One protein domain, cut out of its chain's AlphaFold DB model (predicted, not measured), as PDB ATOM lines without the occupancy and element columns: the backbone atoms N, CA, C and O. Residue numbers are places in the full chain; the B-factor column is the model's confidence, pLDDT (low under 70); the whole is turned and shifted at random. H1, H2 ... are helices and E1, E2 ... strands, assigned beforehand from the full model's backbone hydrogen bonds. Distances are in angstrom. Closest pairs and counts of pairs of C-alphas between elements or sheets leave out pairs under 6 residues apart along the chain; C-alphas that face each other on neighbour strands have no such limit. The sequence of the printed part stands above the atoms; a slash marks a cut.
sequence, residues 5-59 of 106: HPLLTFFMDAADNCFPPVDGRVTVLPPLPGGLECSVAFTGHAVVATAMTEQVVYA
ATOM      1  N   HIS A   5      55.607 190.925 222.629       84.31
ATOM      2  CA  HIS A   5      56.098 191.968 221.737       84.31
ATOM      3  C   HIS A   5      55.918 191.526 220.271       84.31
ATOM      4  O   HIS A   5      56.315 190.402 219.962       84.31
ATOM      5  N   PRO A   6      55.422 192.381 219.352       88.06
ATOM      6  CA  PRO A   6      55.160 191.998 217.956       88.06
ATOM      7  C   PRO A   6      56.373 191.411 217.220       88.06
ATOM      8  O   PRO A   6      56.229 190.592 216.321       88.06
ATOM      9  N   LEU A   7      57.587 191.778 217.644       88.38
ATOM     10  CA  LEU A   7      58.838 191.192 217.144       88.38
ATOM     11  C   LEU A   7      58.908 189.666 217.328       88.38
ATOM     12  O   LEU A   7      59.478 188.978 216.489       88.38
ATOM     13  N   LEU A   8      58.334 189.135 218.413       87.94
ATOM     14  CA  LEU A   8      58.298 187.695 218.654       87.94
ATOM     15  C   LEU A   8      57.493 186.978 217.567       87.94
ATOM     16  O   LEU A   8      57.921 185.925 217.113       87.94
ATOM     17  N   THR A   9      56.382 187.566 217.121       89.75
ATOM     18  CA  THR A   9      55.578 187.027 216.020       89.75
ATOM     19  C   THR A   9      56.403 186.943 214.741       89.75
ATOM     20  O   THR A   9      56.481 185.873 214.159       89.75
ATOM     21  N   PHE A  10      57.142 188.000 214.381       89.00
ATOM     22  CA  PHE A  10      58.025 187.966 213.208       89.00
ATOM     23  C   PHE A  10      59.097 186.869 213.282       89.00
ATOM     24  O   PHE A  10      59.456 186.299 212.256       89.00
ATOM     25  N   PHE A  11      59.620 186.563 214.473       88.88
ATOM     26  CA  PHE A  11      60.572 185.462 214.634       88.88
ATOM     27  C   PHE A  11      59.919 184.087 214.524       88.88
ATOM     28  O   PHE A  11      60.526 183.189 213.947       88.88
ATOM     29  N   MET A  12      58.718 183.921 215.076       91.81
ATOM     30  CA  MET A  12      57.975 182.666 214.976       91.81
ATOM     31  C   MET A  12      57.552 182.406 213.529       91.81
ATOM     32  O   MET A  12      57.842 181.339 213.003       91.81
ATOM     33  N   ASP A  13      57.014 183.418 212.848       90.12
ATOM     34  CA  ASP A  13      56.652 183.327 211.434       90.12
ATOM     35  C   ASP A  13      57.884 182.991 210.578       90.12
ATOM     36  O   ASP A  13      57.843 182.089 209.743       90.12
ATOM     37  N   ALA A  14      59.027 183.638 210.833       87.94
ATOM     38  CA  ALA A  14      60.275 183.326 210.139       87.94
ATOM     39  C   ALA A  14      60.770 181.893 210.409       87.94
ATOM     40  O   ALA A  14      61.305 181.255 209.499       87.94
ATOM     41  N   ALA A  15      60.592 181.374 211.630       90.94
ATOM     42  CA  ALA A  15      60.909 179.984 211.959       90.94
ATOM     43  C   ALA A  15      60.019 178.995 211.186       90.94
ATOM     44  O   ALA A  15      60.493 177.930 210.787       90.94
ATOM     45  N   ASP A  16      58.781 179.390 210.889       92.19
ATOM     46  CA  ASP A  16      57.832 178.652 210.050       92.19
ATOM     47  C   ASP A  16      58.007 178.920 208.535       92.19
ATOM     48  O   ASP A  16      57.191 178.492 207.720       92.19
ATOM     49  N   ASN A  17      59.102 179.574 208.118       87.62
ATOM     50  CA  ASN A  17      59.376 180.016 206.739       87.62
ATOM     51  C   ASN A  17      58.356 181.022 206.163       87.62
ATOM     52  O   ASN A  17      58.291 181.232 204.949       87.62
ATOM     53  N   CYS A  18      57.584 181.685 207.018       89.69
ATOM     54  CA  CYS A  18      56.684 182.775 206.671       89.69
ATOM     55  C   CYS A  18      57.394 184.118 206.879       89.69
ATOM     56  O   CYS A  18      57.329 184.737 207.937       89.69
ATOM     57  N   PHE A  19      58.100 184.582 205.853       85.56
ATOM     58  CA  PHE A  19      58.799 185.866 205.912       85.56
ATOM     59  C   PHE A  19      57.889 187.034 205.504       85.56
ATOM     60  O   PHE A  19      57.004 186.857 204.660       85.56
ATOM     61  N   PRO A  20      58.133 188.248 206.035       84.62
ATOM     62  CA  PRO A  20      57.521 189.461 205.507       84.62
ATOM     63  C   PRO A  20      57.799 189.628 204.002       84.62
ATOM     64  O   PRO A  20      58.843 189.171 203.520       84.62
ATOM     65  N   PRO A  21      56.910 190.304 203.251       84.12
ATOM     66  CA  PRO A  21      57.130 190.573 201.834       84.12
ATOM     67  C   PRO A  21      58.474 191.268 201.583       84.12
ATOM     68  O   PRO A  21      58.831 192.209 202.284       84.12
ATOM     69  N   VAL A  22      59.197 190.836 200.546       82.44
ATOM     70  CA  VAL A  22      60.467 191.435 200.088       82.44
ATOM     71  C   VAL A  22      60.169 192.727 199.313       82.44
ATOM     72  O   VAL A  22      60.366 192.817 198.104       82.44
ATOM     73  N   ASP A  23      59.600 193.713 199.997       80.31
ATOM     74  CA  ASP A  23      59.184 195.003 199.436       80.31
ATOM     75  C   ASP A  23      60.243 196.106 199.606       80.31
ATOM     76  O   ASP A  23      60.026 197.246 199.193       80.31
ATOM     77  N   GLY A  24      61.383 195.774 200.216       79.44
ATOM     78  CA  GLY A  24      62.459 196.709 200.525       79.44
ATOM     79  C   GLY A  24      62.094 197.722 201.609       79.44
ATOM     80  O   GLY A  24      62.828 198.691 201.799       79.44
ATOM     81  N   ARG A  25      60.973 197.532 202.317       82.81
ATOM     82  CA  ARG A  25      60.490 198.461 203.342       82.81
ATOM     83  C   ARG A  25      60.987 198.096 204.733       82.81
ATOM     84  O   ARG A  25      61.484 197.000 205.002       82.81
ATOM     85  N   VAL A  26      60.819 199.057 205.634       85.06
ATOM     86  CA  VAL A  26      61.097 198.900 207.057       85.06
ATOM     87  C   VAL A  26      59.799 198.955 207.839       85.06
ATOM     88  O   VAL A  26      59.022 199.888 207.674       85.06
ATOM     89  N   THR A  27      59.596 197.990 208.725       89.06
ATOM     90  CA  THR A  27      58.540 198.027 209.735       89.06
ATOM     91  C   THR A  27      59.121 198.521 211.055       89.06
ATOM     92  O   THR A  27      60.061 197.929 211.589       89.06
ATOM     93  N   VAL A  28      58.555 199.597 211.605       88.94
ATOM     94  CA  VAL A  28      58.944 200.130 212.917       88.94
ATOM     95  C   VAL A  28      58.008 199.578 213.983       88.94
ATOM     96  O   VAL A  28      56.789 199.666 213.865       88.94
ATOM     97  N   LEU A  29      58.588 198.991 215.022       89.62
ATOM     98  CA  LEU A  29      57.883 198.415 216.156       89.62
ATOM     99  C   LEU A  29      58.139 199.231 217.425       89.62
ATOM    100  O   LEU A  29      59.161 199.920 217.513       89.62
ATOM    101  N   PRO A  30      57.250 199.108 218.431       86.44
ATOM    102  CA  PRO A  30      57.506 199.638 219.762       86.44
ATOM    103  C   PRO A  30      58.879 199.202 220.305       86.44
ATOM    104  O   PRO A  30      59.430 198.187 219.867       86.44
ATOM    105  N   PRO A  31      59.446 199.934 221.276       85.25
ATOM    106  CA  PRO A  31      60.671 199.512 221.935       85.25
ATOM    107  C   PRO A  31      60.439 198.233 222.746       85.25
ATOM    108  O   PRO A  31      59.373 198.012 223.330       85.25
ATOM    109  N   LEU A  32      61.484 197.414 222.849       83.44
ATOM    110  CA  LEU A  32      61.452 196.210 223.667       83.44
ATOM    111  C   LEU A  32      61.366 196.576 225.165       83.44
ATOM    112  O   LEU A  32      61.888 197.615 225.596       83.44
ATOM    113  N   PRO A  33      60.756 195.709 226.000       81.19
ATOM    114  CA  PRO A  33      60.698 195.917 227.442       81.19
ATOM    115  C   PRO A  33      62.081 196.207 228.037       81.19
ATOM    116  O   PRO A  33      63.061 195.535 227.720       81.19
ATOM    117  N   GLY A  34      62.151 197.200 228.925       80.38
ATOM    118  CA  GLY A  34      63.422 197.660 229.496       80.38
ATOM    119  C   GLY A  34      64.147 198.719 228.659       80.38
ATOM    120  O   GLY A  34      65.311 198.992 228.937       80.38
ATOM    121  N   GLY A  35      63.476 199.321 227.668       79.00
ATOM    122  CA  GLY A  35      64.047 200.385 226.833       79.00
ATOM    123  C   GLY A  35      65.092 199.867 225.847       79.00
ATOM    124  O   GLY A  35      66.005 200.599 225.474       79.00
ATOM    125  N   LEU A  36      64.988 198.589 225.481       80.69
ATOM    126  CA  LEU A  36      65.891 197.955 224.534       80.69
ATOM    127  C   LEU A  36      65.449 198.273 223.102       80.69
ATOM    128  O   LEU A  36      64.259 198.364 222.799       80.69
ATOM    129  N   GLU A  37      66.431 198.396 222.219       84.62
ATOM    130  CA  GLU A  37      66.227 198.636 220.793       84.62
ATOM    131  C   GLU A  37      66.916 197.530 219.995       84.62
ATOM    132  O   GLU A  37      67.968 197.024 220.398       84.62
ATOM    133  N   CYS A  38      66.324 197.132 218.873       83.50
ATOM    134  CA  CYS A  38      66.903 196.129 217.989       83.50
ATOM    135  C   CYS A  38      66.521 196.381 216.531       83.50
ATOM    136  O   CYS A  38      65.440 196.885 216.235       83.50
ATOM    137  N   SER A  39      67.382 195.956 215.613       83.25
ATOM    138  CA  SER A  39      67.083 195.907 214.185       83.25
ATOM    139  C   SER A  39      67.344 194.496 213.679       83.25
ATOM    140  O   SER A  39      68.378 193.915 214.000       83.25
ATOM    141  N   VAL A  40      66.393 193.961 212.920       85.00
ATOM    142  CA  VAL A  40      66.428 192.633 212.313       85.00
ATOM    143  C   VAL A  40      66.201 192.807 210.820       85.00
ATOM    144  O   VAL A  40      65.259 193.484 210.416       85.00
ATOM    145  N   ALA A  41      67.047 192.197 209.996       83.44
ATOM    146  CA  ALA A  41      66.902 192.226 208.547       83.44
ATOM    147  C   ALA A  41      66.539 190.832 208.028       83.44
ATOM    148  O   ALA A  41      67.283 189.872 208.226       83.44
ATOM    149  N   PHE A  42      65.409 190.748 207.334       80.50
ATOM    150  CA  PHE A  42      65.070 189.671 206.413       80.50
ATOM    151  C   PHE A  42      65.551 190.068 205.014       80.50
ATOM    152  O   PHE A  42      65.725 191.253 204.731       80.50
ATOM    153  N   THR A  43      65.776 189.098 204.125       77.62
ATOM    154  CA  THR A  43      66.474 189.257 202.828       77.62
ATOM    155  C   THR A  43      65.887 190.292 201.848       77.62
ATOM    156  O   THR A  43      66.450 190.488 200.778       77.62
ATOM    157  N   GLY A  44      64.806 190.990 202.203       77.25
ATOM    158  CA  GLY A  44      64.418 192.277 201.617       77.25
ATOM    159  C   GLY A  44      63.334 193.012 202.406       77.25
ATOM    160  O   GLY A  44      62.523 193.711 201.811       77.25
ATOM    161  N   HIS A  45      63.304 192.834 203.728       82.31
ATOM    162  CA  HIS A  45      62.432 193.576 204.641       82.31
ATOM    163  C   HIS A  45      63.138 193.710 205.986       82.31
ATOM    164  O   HIS A  45      63.692 192.730 206.478       82.31
ATOM    165  N   ALA A  46      63.122 194.881 206.609       85.56
ATOM    166  CA  ALA A  46      63.726 195.059 207.927       85.56
ATOM    167  C   ALA A  46      62.675 195.423 208.963       85.56
ATOM    168  O   ALA A  46      61.706 196.120 208.686       85.56
ATOM    169  N   VAL A  47      62.895 194.959 210.183       86.62
ATOM    170  CA  VAL A  47      62.067 195.266 211.340       86.62
ATOM    171  C   VAL A  47      62.942 195.968 212.367       86.62
ATOM    172  O   VAL A  47      64.000 195.463 212.742       86.62
ATOM    173  N   VAL A  48      62.519 197.143 212.823       87.31
ATOM    174  CA  VAL A  48      63.259 197.963 213.787       87.31
ATOM    175  C   VAL A  48      62.379 198.212 215.004       87.31
ATOM    176  O   VAL A  48      61.373 198.902 214.903       87.31
ATOM    177  N   ALA A  49      62.759 197.670 216.157       90.00
ATOM    178  CA  ALA A  49      62.147 197.996 217.441       90.00
ATOM    179  C   ALA A  49      62.941 199.134 218.090       90.00
ATOM    180  O   ALA A  49      64.118 198.962 218.415       90.00
ATOM    181  N   THR A  50      62.321 200.298 218.257       84.94
ATOM    182  CA  THR A  50      62.995 201.506 218.757       84.94
ATOM    183  C   THR A  50      62.016 202.417 219.486       84.94
ATOM    184  O   THR A  50      60.808 202.354 219.271       84.94
ATOM    185  N   ALA A  51      62.538 203.275 220.364       85.69
ATOM    186  CA  ALA A  51      61.769 204.366 220.953       85.69
ATOM    187  C   ALA A  51      61.576 205.550 219.981       85.69
ATOM    188  O   ALA A  51      60.807 206.466 220.279       85.69
ATOM    189  N   MET A  52      62.277 205.561 218.841       81.81
ATOM    190  CA  MET A  52      62.121 206.584 217.807       81.81
ATOM    191  C   MET A  52      60.783 206.446 217.077       81.81
ATOM    192  O   MET A  52      60.264 205.349 216.881       81.81
ATOM    193  N   THR A  53      60.233 207.577 216.634       81.06
ATOM    194  CA  THR A  53      59.039 207.571 215.784       81.06
ATOM    195  C   THR A  53      59.383 207.070 214.385       81.06
ATOM    196  O   THR A  53      60.500 207.255 213.897       81.06
ATOM    197  N   GLU A  54      58.394 206.498 213.699       77.94
ATOM    198  CA  GLU A  54      58.542 206.015 212.323       77.94
ATOM    199  C   GLU A  54      59.120 207.084 211.379       77.94
ATOM    200  O   GLU A  54      59.991 206.800 210.565       77.94
ATOM    201  N   GLN A  55      58.713 208.345 211.554       78.44
ATOM    202  CA  GLN A  55      59.149 209.476 210.737       78.44
ATOM    203  C   GLN A  55      60.657 209.717 210.854       78.44
ATOM    204  O   GLN A  55      61.319 209.988 209.855       78.44
ATOM    205  N   VAL A  56      61.204 209.593 212.069       78.56
ATOM    206  CA  VAL A  56      62.642 209.743 212.323       78.56
ATOM    207  C   VAL A  56      63.415 208.582 211.706       78.56
ATOM    208  O   VAL A  56      64.482 208.804 211.142       78.56
ATOM    209  N   VAL A  57      62.867 207.365 211.757       79.31
ATOM    210  CA  VAL A  57      63.484 206.183 211.141       79.31
ATOM    211  C   VAL A  57      63.503 206.306 209.615       79.31
ATOM    212  O   VAL A  57      64.549 206.114 209.002       79.31
ATOM    213  N   TYR A  58      62.393 206.701 208.989       78.75
ATOM    214  CA  TYR A  58      62.326 206.859 207.532       78.75
ATOM    215  C   TYR A  58      63.169 208.027 207.013       78.75
ATOM    216  O   TYR A  58      63.747 207.924 205.933       78.75
ATOM    217  N   ALA A  59      63.305 209.112 207.784       77.75
ATOM    218  CA  ALA A  59      64.166 210.238 207.423       77.75
ATOM    219  C   ALA A  59      65.655 209.852 207.319       77.75
ATOM    220  O   ALA A  59      66.416 210.552 206.653       77.75
TER     221      ALA A  59
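What this domain is: This is residues 5 to 59 of the 106 residues of an uncharacterized protein of Streptomyces sp. 2321.6 (UniProt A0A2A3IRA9). A small three-stranded sheet has helix H1 over one face and the short helix H2 by its E1 edge. The printed part has 55 residues, with named elements in the order H1, E1, E2, E3, H2; the sheet, E1 E3 E2, is mixed, and the class is mixed, helices and strands. It is compact, radius of gyration of the C-alphas 11.2 A, spanning 28 by 25 by 11 A.

Where its parts are: Look first at E3, residues 45 to 49, 13.5 A, E2, 38 to 42, 13.4 A, and E1, 26 to 29. H1, 6 to 15, 14.6 A, starts at C-alpha 6 (55.160, 191.998, 217.956); H2, 54 to 59, ends at C-alpha 59 (64.166, 210.238, 207.423).

How they stand to each other: E3 is parallel to E1, 25 degrees; see N 27 and O 46, 2.8 A. E2 and E3 form an antiparallel hairpin, 167 degrees; see N 40 and O 47, 2.8 A. H1 is on the sheet, height 10.2 A; its closest C-alphas to E1 are Pro 6 and Leu 29, 7.2 A. H2 only grazes the sheet; its closest C-alphas to E1 are Glu 54 and Val 28, 5.9 A. H1 and H2 are apart; in both, every O i to N i+4 pair is within hydrogen-bond range.

The domain as a whole: The farthest C-alphas, Asp 16 and Ala 59, are 32.3 A apart. The printed part has no cut, no long link and no residue under pLDDT 70.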